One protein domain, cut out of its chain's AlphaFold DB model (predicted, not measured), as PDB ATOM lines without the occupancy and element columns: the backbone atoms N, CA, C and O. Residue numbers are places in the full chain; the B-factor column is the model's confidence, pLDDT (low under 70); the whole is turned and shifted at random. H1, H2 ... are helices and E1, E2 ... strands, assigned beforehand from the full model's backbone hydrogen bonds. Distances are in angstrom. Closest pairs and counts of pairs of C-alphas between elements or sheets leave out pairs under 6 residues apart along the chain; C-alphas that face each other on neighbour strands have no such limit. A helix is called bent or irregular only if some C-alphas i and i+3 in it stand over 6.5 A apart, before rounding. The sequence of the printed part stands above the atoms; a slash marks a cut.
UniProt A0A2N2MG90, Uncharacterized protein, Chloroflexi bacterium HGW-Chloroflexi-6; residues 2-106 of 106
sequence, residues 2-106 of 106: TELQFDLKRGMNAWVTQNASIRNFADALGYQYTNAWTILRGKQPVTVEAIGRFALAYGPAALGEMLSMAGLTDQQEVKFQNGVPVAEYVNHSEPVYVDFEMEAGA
ATOM      1  N   THR A   2     -28.252  59.114 -20.320       45.22
ATOM      2  CA  THR A   2     -27.925  58.058 -21.286       45.22
ATOM      3  C   THR A   2     -29.239  57.478 -21.789       45.22
ATOM      4  O   THR A   2     -29.992  56.902 -21.009       45.22
ATOM      5  N   GLU A   3     -29.540  57.693 -23.063       48.00
ATOM      6  CA  GLU A   3     -30.683  57.094 -23.748       48.00
ATOM      7  C   GLU A   3     -30.545  55.564 -23.672       48.00
ATOM      8  O   GLU A   3     -29.521  55.003 -24.073       48.00
ATOM      9  N   LEU A   4     -31.531  54.884 -23.080       55.19
ATOM     10  CA  LEU A   4     -31.598  53.423 -23.057       55.19
ATOM     11  C   LEU A   4     -31.843  52.956 -24.494       55.19
ATOM     12  O   LEU A   4     -32.971  52.898 -24.972       55.19
ATOM     13  N   GLN A   5     -30.756  52.687 -25.215       65.00
ATOM     14  CA  GLN A   5     -30.833  52.293 -26.612       65.00
ATOM     15  C   GLN A   5     -31.295  50.835 -26.712       65.00
ATOM     16  O   GLN A   5     -30.548  49.899 -26.411       65.00
ATOM     17  N   PHE A   6     -32.549  50.661 -27.123       83.19
ATOM     18  CA  PHE A   6     -33.142  49.369 -27.444       83.19
ATOM     19  C   PHE A   6     -32.581  48.839 -28.772       83.19
ATOM     20  O   PHE A   6     -32.666  49.507 -29.803       83.19
ATOM     21  N   ASP A   7     -32.017  47.629 -28.752       89.88
ATOM     22  CA  ASP A   7     -31.428  46.986 -29.931       89.88
ATOM     23  C   ASP A   7     -31.849  45.512 -30.034       89.88
ATOM     24  O   ASP A   7     -31.245  44.603 -29.452       89.88
ATOM     25  N   LEU A   8     -32.889  45.274 -30.836       90.69
ATOM     26  CA  LEU A   8     -33.418  43.943 -31.150       90.69
ATOM     27  C   LEU A   8     -32.381  43.012 -31.772       90.69
ATOM     28  O   LEU A   8     -32.387  41.812 -31.497       90.69
ATOM     29  N   LYS A   9     -31.492  43.538 -32.620       92.75
ATOM     30  CA  LYS A   9     -30.463  42.720 -33.263       92.75
ATOM     31  C   LYS A   9     -29.462  42.246 -32.225       92.75
ATOM     32  O   LYS A   9     -29.117  41.064 -32.218       92.75
ATOM     33  N   ARG A  10     -29.040  43.139 -31.325       92.19
ATOM     34  CA  ARG A  10     -28.178  42.782 -30.196       92.19
ATOM     35  C   ARG A  10     -28.824  41.699 -29.341       92.19
ATOM     36  O   ARG A  10     -28.170  40.694 -29.082       92.19
ATOM     37  N   GLY A  11     -30.088  41.874 -28.951       92.81
ATOM     38  CA  GLY A  11     -30.806  40.897 -28.127       92.81
ATOM     39  C   GLY A  11     -30.933  39.533 -28.799       92.81
ATOM     40  O   GLY A  11     -30.552  38.517 -28.223       92.81
ATOM     41  N   MET A  12     -31.382  39.506 -30.056       94.31
ATOM     42  CA  MET A  12     -31.544  38.265 -30.815       94.31
ATOM     43  C   MET A  12     -30.205  37.550 -31.044       94.31
ATOM     44  O   MET A  12     -30.113  36.341 -30.847       94.31
ATOM     45  N   ASN A  13     -29.141  38.279 -31.393       95.00
ATOM     46  CA  ASN A  13     -27.806  37.698 -31.557       95.00
ATOM     47  C   ASN A  13     -27.230  37.172 -30.232       95.00
ATOM     48  O   ASN A  13     -26.629  36.093 -30.210       95.00
ATOM     49  N   ALA A  14     -27.428  37.898 -29.128       94.38
ATOM     50  CA  ALA A  14     -26.997  37.471 -27.800       94.38
ATOM     51  C   ALA A  14     -27.710  36.184 -27.370       94.38
ATOM     52  O   ALA A  14     -27.042  35.225 -26.985       94.38
ATOM     53  N   TRP A  15     -29.037  36.135 -27.517       96.00
ATOM     54  CA  TRP A  15     -29.822  34.959 -27.159       96.00
ATOM     55  C   TRP A  15     -29.427  33.744 -28.000       96.00
ATOM     56  O   TRP A  15     -29.170  32.676 -27.445       96.00
ATOM     57  N   VAL A  16     -29.299  33.910 -29.324       96.00
ATOM     58  CA  VAL A  16     -28.882  32.812 -30.212       96.00
ATOM     59  C   VAL A  16     -27.492  32.320 -29.840       96.00
ATOM     60  O   VAL A  16     -27.304  31.119 -29.758       96.00
ATOM     61  N   THR A  17     -26.536  33.207 -29.556       94.88
ATOM     62  CA  THR A  17     -25.170  32.804 -29.178       94.88
ATOM     63  C   THR A  17     -25.126  32.001 -27.871       94.88
ATOM     64  O   THR A  17     -24.248  31.155 -27.716       94.88
ATOM     65  N   GLN A  18     -26.056  32.248 -26.943       95.31
ATOM     66  CA  GLN A  18     -26.121  31.555 -25.651       95.31
ATOM     67  C   GLN A  18     -26.908  30.241 -25.704       95.31
ATOM     68  O   GLN A  18     -26.547  29.292 -25.014       95.31
ATOM     69  N   ASN A  19     -27.967  30.173 -26.515       95.94
ATOM     70  CA  ASN A  19     -28.961  29.099 -26.437       95.94
ATOM     71  C   ASN A  19     -29.028  28.210 -27.687       95.94
ATOM     72  O   ASN A  19     -29.634  27.140 -27.653       95.94
ATOM     73  N   ALA A  20     -28.436  28.630 -28.809       93.38
ATOM     74  CA  ALA A  20     -28.559  27.929 -30.081       93.38
ATOM     75  C   ALA A  20     -27.303  28.061 -30.964       93.38
ATOM     76  O   ALA A  20     -26.337  28.757 -30.670       93.38
ATOM     77  N   SER A  21     -27.311  27.369 -32.101       94.38
ATOM     78  CA  SER A  21     -26.396  27.661 -33.204       94.38
ATOM     79  C   SER A  21     -27.134  28.471 -34.273       94.38
ATOM     80  O   SER A  21     -28.355  28.374 -34.390       94.38
ATOM     81  N   ILE A  22     -26.408  29.218 -35.114       93.50
ATOM     82  CA  ILE A  22     -27.018  29.938 -36.254       93.50
ATOM     83  C   ILE A  22     -27.770  28.969 -37.178       93.50
ATOM     84  O   ILE A  22     -28.796  29.335 -37.742       93.50
ATOM     85  N   ARG A  23     -27.286  27.725 -37.316       94.81
ATOM     86  CA  ARG A  23     -27.971  26.687 -38.097       94.81
ATOM     87  C   ARG A  23     -29.300  26.300 -37.452       94.81
ATOM     88  O   ARG A  23     -30.317  26.388 -38.121       94.81
ATOM     89  N   ASN A  24     -29.302  25.984 -36.159       94.81
ATOM     90  CA  ASN A  24     -30.533  25.624 -35.449       94.81
ATOM     91  C   ASN A  24     -31.542  26.781 -35.459       94.81
ATOM     92  O   ASN A  24     -32.736  26.543 -35.578       94.81
ATOM     93  N   PHE A  25     -31.067  28.024 -35.370       94.75
ATOM     94  CA  PHE A  25     -31.898  29.218 -35.519       94.75
ATOM     95  C   PHE A  25     -32.493  29.343 -36.924       94.75
ATOM     96  O   PHE A  25     -33.682  29.617 -37.063       94.75
ATOM     97  N   ALA A  26     -31.694  29.116 -37.970       95.88
ATOM     98  CA  ALA A  26     -32.187  29.124 -39.342       95.88
ATOM     99  C   ALA A  26     -33.288  28.070 -39.538       95.88
ATOM    100  O   ALA A  26     -34.373  28.406 -40.010       95.88
ATOM    101  N   ASP A  27     -33.034  26.840 -39.091       96.38
ATOM    102  CA  ASP A  27     -33.963  25.718 -39.222       96.38
ATOM    103  C   ASP A  27     -35.264  25.977 -38.446       96.38
ATOM    104  O   ASP A  27     -36.355  25.812 -38.989       96.38
ATOM    105  N   ALA A  28     -35.160  26.466 -37.206       94.00
ATOM    106  CA  ALA A  28     -36.306  26.754 -36.347       94.00
ATOM    107  C   ALA A  28     -37.210  27.870 -36.898       94.00
ATOM    108  O   ALA A  28     -38.429  27.801 -36.766       94.00
ATOM    109  N   LEU A  29     -36.634  28.893 -37.540       94.12
ATOM    110  CA  LEU A  29     -37.400  29.999 -38.128       94.12
ATOM    111  C   LEU A  29     -37.853  29.717 -39.575       94.12
ATOM    112  O   LEU A  29     -38.631  30.496 -40.138       94.12
ATOM    113  N   GLY A  30     -37.395  28.619 -40.183       94.00
ATOM    114  CA  GLY A  30     -37.646  28.300 -41.592       94.00
ATOM    115  C   GLY A  30     -36.877  29.203 -42.562       94.00
ATOM    116  O   GLY A  30     -37.343  29.472 -43.669       94.00
ATOM    117  N   TYR A  31     -35.717  29.710 -42.144       93.12
ATOM    118  CA  TYR A  31     -34.827  30.523 -42.965       93.12
ATOM    119  C   TYR A  31     -33.700  29.698 -43.579       93.12
ATOM    120  O   TYR A  31     -33.242  28.701 -43.032       93.12
ATOM    121  N   GLN A  32     -33.167  30.184 -44.700       95.25
ATOM    122  CA  GLN A  32     -31.855  29.738 -45.158       95.25
ATOM    123  C   GLN A  32     -30.768  30.215 -44.187       95.25
ATOM    124  O   GLN A  32     -30.868  31.303 -43.613       95.25
ATOM    125  N   TYR A  33     -29.689  29.439 -44.058       93.56
ATOM    126  CA  TYR A  33     -28.553  29.782 -43.196       93.56
ATOM    127  C   TYR A  33     -28.000  31.190 -43.469       93.56
ATOM    128  O   TYR A  33     -27.688  31.933 -42.540       93.56
ATOM    129  N   THR A  34     -27.911  31.581 -44.741       93.19
ATOM    130  CA  THR A  34     -27.460  32.914 -45.162       93.19
ATOM    131  C   THR A  34     -28.368  34.020 -44.633       93.19
ATOM    132  O   THR A  34     -27.857  35.012 -44.122       93.19
ATOM    133  N   ASN A  35     -29.689  33.830 -44.674       91.50
ATOM    134  CA  ASN A  35     -30.664  34.802 -44.170       91.50
ATOM    135  C   ASN A  35     -30.579  34.931 -42.645       91.50
ATOM    136  O   ASN A  35     -30.572  36.033 -42.105       91.50
ATOM    137  N   ALA A  36     -30.453  33.807 -41.937       92.44
ATOM    138  CA  ALA A  36     -30.209  33.818 -40.497       92.44
ATOM    139  C   ALA A  36     -28.920  34.580 -40.151       92.44
ATOM    140  O   ALA A  36     -28.901  35.416 -39.248       92.44
ATOM    141  N   TRP A  37     -27.848  34.346 -40.907       92.94
ATOM    142  CA  TRP A  37     -26.583  35.041 -40.705       92.94
ATOM    143  C   TRP A  37     -26.701  36.551 -40.970       92.94
ATOM    144  O   TRP A  37     -26.186  37.349 -40.183       92.94
ATOM    145  N   THR A  38     -27.403  36.978 -42.027       92.31
ATOM    146  CA  THR A  38     -27.570  38.408 -42.345       92.31
ATOM    147  C   THR A  38     -28.448  39.149 -41.340       92.31
ATOM    148  O   THR A  38     -28.189  40.329 -41.097       92.31
ATOM    149  N   ILE A  39     -29.431  38.472 -40.737       90.62
ATOM    150  CA  ILE A  39     -30.255  39.008 -39.644       90.62
ATOM    151  C   ILE A  39     -29.418  39.166 -38.368       90.62
ATOM    152  O   ILE A  39     -29.438  40.228 -37.754       90.62
ATOM    153  N   LEU A  40     -28.656  38.137 -37.978       92.00
ATOM    154  CA  LEU A  40     -27.939  38.130 -36.696       92.00
ATOM    155  C   LEU A  40     -26.645  38.954 -36.713       92.00
ATOM    156  O   LEU A  40     -26.307  39.597 -35.723       92.00
ATOM    157  N   ARG A  41     -25.897  38.916 -37.820       88.75
ATOM    158  CA  ARG A  41     -24.547  39.504 -37.929       88.75
ATOM    159  C   ARG A  41     -24.382  40.466 -39.098       88.75
ATOM    160  O   ARG A  41     -23.446  41.258 -39.114       88.75
ATOM    161  N   GLY A  42     -25.260  40.381 -40.091       84.06
ATOM    162  CA  GLY A  42     -25.228  41.250 -41.260       84.06
ATOM    163  C   GLY A  42     -25.945  42.581 -41.044       84.06
ATOM    164  O   GLY A  42     -26.291  42.987 -39.934       84.06
ATOM    165  N   LYS A  43     -26.190  43.280 -42.155       84.69
ATOM    166  CA  LYS A  43     -26.825  44.607 -42.163       84.69
ATOM    167  C   LYS A  43     -28.354  44.559 -42.149       84.69
ATOM    168  O   LYS A  43     -28.976  45.598 -41.972       84.69
ATOM    169  N   GLN A  44     -28.965  43.383 -42.301       88.62
ATOM    170  CA  GLN A  44     -30.418  43.277 -42.410       88.62
ATOM    171  C   GLN A  44     -31.084  43.594 -41.062       88.62
ATOM    172  O   GLN A  44     -30.619  43.083 -40.042       88.62
ATOM    173  N   PRO A  45     -32.120  44.445 -41.009       87.38
ATOM    174  CA  PRO A  45     -32.837  44.704 -39.765       87.38
ATOM    175  C   PRO A  45     -33.589  43.453 -39.288       87.38
ATOM    176  O   PRO A  45     -33.984  42.606 -40.092       87.38
ATOM    177  N   VAL A  46     -33.809  43.351 -37.974       91.12
ATOM    178  CA  VAL A  46     -34.726  42.354 -37.403       91.12
ATOM    179  C   VAL A  46     -36.153  42.790 -37.736       91.12
ATOM    180  O   VAL A  46     -36.558  43.896 -37.389       91.12
ATOM    181  N   THR A  47     -36.902  41.944 -38.441       90.81
ATOM    182  CA  THR A  47     -38.282  42.235 -38.854       90.81
ATOM    183  C   THR A  47     -39.291  41.726 -37.824       90.81
ATOM    184  O   THR A  47     -39.002  40.809 -37.052       90.81
ATOM    185  N   VAL A  48     -40.513  42.269 -37.855       90.75
ATOM    186  CA  VAL A  48     -41.643  41.756 -37.057       90.75
ATOM    187  C   VAL A  48     -41.895  40.276 -37.356       90.75
ATOM    188  O   VAL A  48     -42.143  39.494 -36.444       90.75
ATOM    189  N   GLU A  49     -41.745  39.865 -38.617       92.81
ATOM    190  CA  GLU A  49     -41.836  38.459 -39.009       92.81
ATOM    191  C   GLU A  49     -40.771  37.594 -38.315       92.81
ATOM    192  O   GLU A  49     -41.095  36.525 -37.801       92.81
ATOM    193  N   ALA A  50     -39.516  38.050 -38.251       91.56
ATOM    194  CA  ALA A  50     -38.457  37.319 -37.559       91.56
ATOM    195  C   ALA A  50     -38.752  37.171 -36.058       91.56
ATOM    196  O   ALA A  50     -38.526  36.098 -35.503       91.56
ATOM    197  N   ILE A  51     -39.309  38.205 -35.419       93.69
ATOM    198  CA  ILE A  51     -39.741  38.149 -34.015       93.69
ATOM    199  C   ILE A  51     -40.908  37.170 -33.840       93.69
ATOM    200  O   ILE A  51     -40.874  36.336 -32.939       93.69
ATOM    201  N   GLY A  52     -41.917  37.223 -34.713       94.81
ATOM    202  CA  GLY A  52     -43.066  36.317 -34.661       94.81
ATOM    203  C   GLY A  52     -42.658  34.855 -34.841       94.81
ATOM    204  O   GLY A  52     -43.040  34.001 -34.045       94.81
ATOM    205  N   ARG A  53     -41.806  34.565 -35.833       95.38
ATOM    206  CA  ARG A  53     -41.245  33.221 -36.050       95.38
ATOM    207  C   ARG A  53     -40.414  32.755 -34.859       95.38
ATOM    208  O   ARG A  53     -40.535  31.607 -34.453       95.38
ATOM    209  N   PHE A  54     -39.614  33.644 -34.273       96.12
ATOM    210  CA  PHE A  54     -38.842  33.346 -33.070       96.12
ATOM    211  C   PHE A  54     -39.747  32.959 -31.893       96.12
ATOM    212  O   PHE A  54     -39.511  31.939 -31.249       96.12
ATOM    213  N   ALA A  55     -40.812  33.728 -31.653       95.56
ATOM    214  CA  ALA A  55     -41.781  33.462 -30.594       95.56
ATOM    215  C   ALA A  55     -42.506  32.123 -30.788       95.56
ATOM    216  O   ALA A  55     -42.716  31.389 -29.827       95.56
ATOM    217  N   LEU A  56     -42.859  31.784 -32.033       95.75
ATOM    218  CA  LEU A  56     -43.488  30.503 -32.367       95.75
ATOM    219  C   LEU A  56     -42.524  29.320 -32.210       95.75
ATOM    220  O   LEU A  56     -42.944  28.250 -31.781       95.75
ATOM    221  N   ALA A  57     -41.248  29.504 -32.552       96.50
ATOM    222  CA  ALA A  57     -40.262  28.430 -32.551       96.50
ATOM    223  C   ALA A  57     -39.678  28.133 -31.160       96.50
ATOM    224  O   ALA A  57     -39.479  26.971 -30.812       96.50
ATOM    225  N   TYR A  58     -39.401  29.172 -30.368       95.25
ATOM    226  CA  TYR A  58     -38.729  29.058 -29.066       95.25
ATOM    227  C   TYR A  58     -39.635  29.380 -27.873       95.25
ATOM    228  O   TYR A  58     -39.260  29.146 -26.725       95.25
ATOM    229  N   GLY A  59     -40.843  29.880 -28.132       94.94
ATOM    230  CA  GLY A  59     -41.835  30.187 -27.112       94.94
ATOM    231  C   GLY A  59     -41.701  31.589 -26.496       94.94
ATOM    232  O   GLY A  59     -40.722  32.309 -26.715       94.94
ATOM    233  N   PRO A  60     -42.698  31.990 -25.687       92.00
ATOM    234  CA  PRO A  60     -42.770  33.328 -25.100       92.00
ATOM    235  C   PRO A  60     -41.677  33.604 -24.057       92.00
ATOM    236  O   PRO A  60     -41.252  34.747 -23.921       92.00
ATOM    237  N   ALA A  61     -41.186  32.581 -23.348       92.12
ATOM    238  CA  ALA A  61     -40.113  32.747 -22.362       92.12
ATOM    239  C   ALA A  61     -38.793  33.167 -23.033       92.12
ATOM    240  O   ALA A  61     -38.195  34.171 -22.651       92.12
ATOM    241  N   ALA A  62     -38.407  32.470 -24.106       94.06
ATOM    242  CA  ALA A  62     -37.244  32.824 -24.916       94.06
ATOM    243  C   ALA A  62     -37.376  34.224 -25.535       94.06
ATOM    244  O   ALA A  62     -36.397  34.965 -25.618       94.06
ATOM    245  N   LEU A  63     -38.587  34.608 -25.959       94.06
ATOM    246  CA  LEU A  63     -38.854  35.960 -26.453       94.06
ATOM    247  C   LEU A  63     -38.613  37.012 -25.363       94.06
ATOM    248  O   LEU A  63     -37.946  38.007 -25.634       94.06
ATOM    249  N   GLY A  64     -39.101  36.783 -24.142       92.38
ATOM    250  CA  GLY A  64     -38.871  37.678 -23.006       92.38
ATOM    251  C   GLY A  64     -37.386  37.858 -22.686       92.38
ATOM    252  O   GLY A  64     -36.912  38.985 -22.540       92.38
ATOM    253  N   GLU A  65     -36.624  36.764 -22.656       93.69
ATOM    254  CA  GLU A  65     -35.167  36.808 -22.480       93.69
ATOM    255  C   GLU A  65     -34.474  37.593 -23.600       93.69
ATOM    256  O   GLU A  65     -33.650  38.467 -23.331       93.69
ATOM    257  N   MET A  66     -34.824  37.317 -24.858       94.06
ATOM    258  CA  MET A  66     -34.265  38.000 -26.023       94.06
ATOM    259  C   MET A  66     -34.535  39.512 -25.988       94.06
ATOM    260  O   MET A  66     -33.623  40.303 -26.240       94.06
ATOM    261  N   LEU A  67     -35.753  39.920 -25.622       91.75
ATOM    262  CA  LEU A  67     -36.134  41.325 -25.459       91.75
ATOM    263  C   LEU A  67     -35.398  41.984 -24.284       91.75
ATOM    264  O   LEU A  67     -34.900  43.102 -24.416       91.75
ATOM    265  N   SER A  68     -35.221  41.261 -23.181       90.06
ATOM    266  CA  SER A  68     -34.447  41.740 -22.032       90.06
ATOM    267  C   SER A  68     -32.980  41.981 -22.417       90.06
ATOM    268  O   SER A  68     -32.410  43.027 -22.108       90.06
ATOM    269  N   MET A  69     -32.377  41.072 -23.195       90.88
ATOM    270  CA  MET A  69     -31.030  41.246 -23.767       90.88
ATOM    271  C   MET A  69     -30.964  42.399 -24.790       90.88
ATOM    272  O   MET A  69     -29.929  43.062 -24.938       90.88
ATOM    273  N   ALA A  70     -32.071  42.692 -25.476       90.69
ATOM    274  CA  ALA A  70     -32.206  43.860 -26.347       90.69
ATOM    275  C   ALA A  70     -32.266  45.188 -25.568       90.69
ATOM    276  O   ALA A  70     -32.174  46.250 -26.176       90.69
ATOM    277  N   GLY A  71     -32.343  45.148 -24.233       85.25
ATOM    278  CA  GLY A  71     -32.492  46.332 -23.387       85.25
ATOM    279  C   GLY A  71     -33.947  46.735 -23.156       85.25
ATOM    280  O   GLY A  71     -34.183  47.791 -22.580       85.25
ATOM    281  N   LEU A  72     -34.911  45.902 -23.567       79.19
ATOM    282  CA  LEU A  72     -36.302  46.018 -23.142       79.19
ATOM    283  C   LEU A  72     -36.429  45.336 -21.782       79.19
ATOM    284  O   LEU A  72     -36.877  44.199 -21.664       79.19
ATOM    285  N   THR A  73     -35.919  46.001 -20.757       65.75
ATOM    286  CA  THR A  73     -36.158  45.590 -19.383       65.75
ATOM    287  C   THR A  73     -37.475  46.208 -18.938       65.75
ATOM    288  O   THR A  73     -37.712  47.396 -19.157       65.75
ATOM    289  N   ASP A  74     -38.330  45.415 -18.293       58.09
ATOM    290  CA  ASP A  74     -39.428  45.942 -17.485       58.09
ATOM    291  C   ASP A  74     -38.820  46.698 -16.294       58.09
ATOM    292  O   ASP A  74     -38.800  46.224 -15.162       58.09
ATOM    293  N   GLN A  75     -38.275  47.894 -16.521       48.25
ATOM    294  CA  GLN A  75     -38.077  48.862 -15.449       48.25
ATOM    295  C   GLN A  75     -39.423  49.512 -15.134       48.25
ATOM    296  O   GLN A  75     -39.599  50.718 -15.268       48.25
ATOM    297  N   GLN A  76     -40.389  48.701 -14.704       48.53
ATOM    298  CA  GLN A  76     -41.451  49.199 -13.850       48.53
ATOM    299  C   GLN A  76     -40.974  49.005 -12.414       48.53
ATOM    300  O   GLN A  76     -41.121  47.935 -11.825       48.53
ATOM    301  N   GLU A  77     -40.375  50.050 -11.833       42.88
ATOM    302  CA  GLU A  77     -40.434  50.190 -10.382       42.88
ATOM    303  C   GLU A  77     -41.917  50.251 -10.015       42.88
ATOM    304  O   GLU A  77     -42.576  51.275 -10.194       42.88
ATOM    305  N   VAL A  78     -42.466  49.141  -9.525       50.28
ATOM    306  CA  VAL A  78     -43.786  49.150  -8.903       50.28
ATOM    307  C   VAL A  78     -43.631  49.929  -7.606       50.28
ATOM    308  O   VAL A  78     -43.228  49.393  -6.572       50.28
ATOM    309  N   LYS A  79     -43.889  51.233  -7.665       49.41
ATOM    310  CA  LYS A  79     -43.941  52.066  -6.472       49.41
ATOM    311  C   LYS A  79     -45.180  51.652  -5.697       49.41
ATOM    312  O   LYS A  79     -46.302  51.726  -6.193       49.41
ATOM    313  N   PHE A  80     -44.974  51.186  -4.474       54.97
ATOM    314  CA  PHE A  80     -46.068  50.902  -3.560       54.97
ATOM    315  C   PHE A  80     -46.392  52.179  -2.800       54.97
ATOM    316  O   PHE A  80     -45.562  52.682  -2.043       54.97
ATOM    317  N   GLN A  81     -47.607  52.691  -2.972       48.12
ATOM    318  CA  GLN A  81     -48.126  53.744  -2.111       48.12
ATOM    319  C   GLN A  81     -49.160  53.107  -1.186       48.12
ATOM    320  O   GLN A  81     -50.141  52.525  -1.642       48.12
ATOM    321  N   ASN A  82     -48.911  53.158   0.125       59.28
ATOM    322  CA  ASN A  82     -49.797  52.591   1.151       59.28
ATOM    323  C   ASN A  82     -50.129  51.093   0.959       59.28
ATOM    324  O   ASN A  82     -51.245  50.663   1.234       59.28
ATOM    325  N   GLY A  83     -49.173  50.291   0.473       53.62
ATOM    326  CA  GLY A  83     -49.359  48.845   0.274       53.62
ATOM    327  C   GLY A  83     -50.122  48.456  -0.996       53.62
ATOM    328  O   GLY A  83     -50.374  47.272  -1.205       53.62
ATOM    329  N   VAL A  84     -50.455  49.421  -1.859       53.50
ATOM    330  CA  VAL A  84     -51.085  49.182  -3.163       53.50
ATOM    331  C   VAL A  84     -50.033  49.354  -4.267       53.50
ATOM    332  O   VAL A  84     -49.332  50.371  -4.258       53.50
ATOM    333  N   PRO A  85     -49.889  48.395  -5.204       50.31
ATOM    334  CA  PRO A  85     -49.006  48.564  -6.351       50.31
ATOM    335  C   PRO A  85     -49.550  49.680  -7.250       50.31
ATOM    336  O   PRO A  85     -50.654  49.570  -7.783       50.31
ATOM    337  N   VAL A  86     -48.783  50.755  -7.416       57.81
ATOM    338  CA  VAL A  86     -49.100  51.819  -8.369       57.81
ATOM    339  C   VAL A  86     -48.311  51.519  -9.638       57.81
ATOM    340  O   VAL A  86     -47.087  51.635  -9.660       57.81
ATOM    341  N   ALA A  87     -49.004  51.067 -10.684       49.38
ATOM    342  CA  ALA A  87     -48.409  50.941 -12.008       49.38
ATOM    343  C   ALA A  87     -48.167  52.355 -12.546       49.38
ATOM    344  O   ALA A  87     -49.077  52.998 -13.072       49.38
ATOM    345  N   GLU A  88     -46.952  52.869 -12.376       45.81
ATOM    346  CA  GLU A  88     -46.523  54.056 -13.101       45.81
ATOM    347  C   GLU A  88     -46.267  53.601 -14.542       45.81
ATOM    348  O   GLU A  88     -45.192  53.114 -14.888       45.81
ATOM    349  N   TYR A  89     -47.306  53.665 -15.383       43.72
ATOM    350  CA  TYR A  89     -47.139  53.522 -16.822       43.72
ATOM    351  C   TYR A  89     -46.229  54.662 -17.274       43.72
ATOM    352  O   TYR A  89     -46.694  55.780 -17.497       43.72
ATOM    353  N   VAL A  90     -44.928  54.398 -17.408       41.81
ATOM    354  CA  VAL A  90     -44.023  55.295 -18.126       41.81
ATOM    355  C   VAL A  90     -44.357  55.151 -19.605       41.81
ATOM    356  O   VAL A  90     -43.744  54.404 -20.364       41.81
ATOM    357  N   ASN A  91     -45.431  55.830 -19.980       38.62
ATOM    358  CA  ASN A  91     -45.870  55.979 -21.340       38.62
ATOM    359  C   ASN A  91     -44.853  56.878 -22.057       38.62
ATOM    360  O   ASN A  91     -44.916  58.095 -21.932       38.62
ATOM    361  N   HIS A  92     -43.918  56.299 -22.812       44.41
ATOM    362  CA  HIS A  92     -43.155  57.053 -23.819       44.41
ATOM    363  C   HIS A  92     -43.976  57.306 -25.099       44.41
ATOM    364  O   HIS A  92     -43.417  57.641 -26.138       44.41
ATOM    365  N   SER A  93     -45.301  57.157 -25.056       42.66
ATOM    366  CA  SER A  93     -46.182  57.701 -26.084       42.66
ATOM    367  C   SER A  93     -46.600  59.083 -25.610       42.66
ATOM    368  O   SER A  93     -47.543  59.222 -24.827       42.66
ATOM    369  N   GLU A  94     -45.896  60.111 -26.082       36.22
ATOM    370  CA  GLU A  94     -46.534  61.417 -26.193       36.22
ATOM    371  C   GLU A  94     -47.886  61.194 -26.891       36.22
ATOM    372  O   GLU A  94     -47.928  60.570 -27.961       36.22
ATOM    373  N   PRO A  95     -49.015  61.593 -26.287       41.12
ATOM    374  CA  PRO A  95     -50.286  61.525 -26.976       41.12
ATOM    375  C   PRO A  95     -50.210  62.466 -28.179       41.12
ATOM    376  O   PRO A  95     -50.095  63.681 -28.030       41.12
ATOM    377  N   VAL A  96     -50.260  61.902 -29.386       43.97
ATOM    378  CA  VAL A  96     -50.473  62.683 -30.604       43.97
ATOM    379  C   VAL A  96     -51.905  63.209 -30.541       43.97
ATOM    380  O   VAL A  96     -52.858  62.459 -30.757       43.97
ATOM    381  N   TYR A  97     -52.062  64.488 -30.208       42.59
ATOM    382  CA  TYR A  97     -53.341  65.176 -30.323       42.59
ATOM    383  C   TYR A  97     -53.596  65.467 -31.803       42.59
ATOM    384  O   TYR A  97     -52.872  66.234 -32.434       42.59
ATOM    385  N   VAL A  98     -54.605  64.808 -32.367       46.16
ATOM    386  CA  VAL A  98     -55.192  65.199 -33.650       46.16
ATOM    387  C   VAL A  98     -56.302  66.187 -33.313       46.16
ATOM    388  O   VAL A  98     -57.334  65.784 -32.777       46.16
ATOM    389  N   ASP A  99     -56.069  67.475 -33.562       45.00
ATOM    390  CA  ASP A  99     -57.107  68.496 -33.424       45.00
ATOM    391  C   ASP A  99     -58.195  68.229 -34.469       45.00
ATOM    392  O   ASP A  99     -58.011  68.446 -35.667       45.00
ATOM    393  N   PHE A 100     -59.343  67.723 -34.020       49.62
ATOM    394  CA  PHE A 100     -60.572  67.792 -34.797       49.62
ATOM    395  C   PHE A 100     -61.270  69.094 -34.420       49.62
ATOM    396  O   PHE A 100     -62.050  69.141 -33.468       49.62
ATOM    397  N   GLU A 101     -60.984  70.156 -35.172       49.84
ATOM    398  CA  GLU A 101     -61.852  71.329 -35.216       49.84
ATOM    399  C   GLU A 101     -63.215  70.885 -35.767       49.84
ATOM    400  O   GLU A 101     -63.426  70.773 -36.973       49.84
ATOM    401  N   MET A 102     -64.155  70.571 -34.875       50.94
ATOM    402  CA  MET A 102     -65.564  70.566 -35.243       50.94
ATOM    403  C   MET A 102     -66.059  72.001 -35.139       50.94
ATOM    404  O   MET A 102     -66.414  72.468 -34.055       50.94
ATOM    405  N   GLU A 103     -66.067  72.702 -36.271       49.31
ATOM    406  CA  GLU A 103     -66.820  73.942 -36.405       49.31
ATOM    407  C   GLU A 103     -68.291  73.664 -36.075       49.31
ATOM    408  O   GLU A 103     -68.994  72.941 -36.786       49.31
ATOM    409  N   ALA A 104     -68.764  74.224 -34.963       50.88
ATOM    410  CA  ALA A 104     -70.183  74.296 -34.673       50.88
ATOM    411  C   ALA A 104     -70.806  75.304 -35.648       50.88
ATOM    412  O   ALA A 104     -70.770  76.513 -35.421       50.88
ATOM    413  N   GLY A 105     -71.333  74.793 -36.761       50.47
ATOM    414  CA  GLY A 105     -72.178  75.557 -37.672       50.47
ATOM    415  C   GLY A 105     -73.415  76.077 -36.937       50.47
ATOM    416  O   GLY A 105     -74.125  75.302 -36.291       50.47
ATOM    417  N   ALA A 106     -73.594  77.396 -37.017       49.91
ATOM    418  CA  ALA A 106     -74.716  78.176 -36.500       49.91
ATOM    419  C   ALA A 106     -76.036  77.920 -37.247       49.91
ATOM    420  O   ALA A 106     -75.984  77.545 -38.442       49.91
TER     421      ALA A 106
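This is residues 2 to 106 of the 106 residues of an uncharacterized protein of Chloroflexi bacterium HGW-Chloroflexi-6 (UniProt A0A2N2MG90). Four crossed helices, H1, H2, H3 and the bent H4, make a head; a small hairpin, E1 and E2, lies away from it, and the tail, residues 91 to 106, sticks out. The printed part has 105 residues, with four named helices, then two named strands in one antiparallel sheet: mostly helix. It is extended, radius of gyration of the C-alphas 19.9 A, spanning 67 by 47 by 29 A.

Find E1 at residues 79 to 81 and E2 at 84 to 86, ending at C-alpha 86 (-49.100, 51.819, -8.369). H4, residues 48 to 69, one helix by its hydrogen bonds, is bent: C-alphas 57 and 60 are 9.3 A apart; its arms are H4a, 48 to 57, 14.1 A, and H4b, 60 to 69, 14.2 A. H1, residues 8 to 19, runs 16.2 A from C-alpha 8 (-33.418, 43.943, -31.150); H2 is 22 to 29, H3 33 to 40.

In the hairpin, N 86 and O 79 are 2.9 A apart, within hydrogen-bond range. E2 is apart from H4b. H4b touches H1, closest C-alphas Met 69 and Gly 11, 4.4 A, at a steep tilt of 64 degrees. H2 touches H3, closest C-alphas Ala 26 and Ala 36, 5.2 A, about perpendicular at 86 degrees. In H1, H2, H3, H4a and H4b every O i to N i+4 pair is within range.

The C-alphas farthest apart, Ser 21 and Ala 106, are 70.0 A apart. The printed part has no cut; pLDDT is under 70 at residues 2 to 5 and 73 to 106.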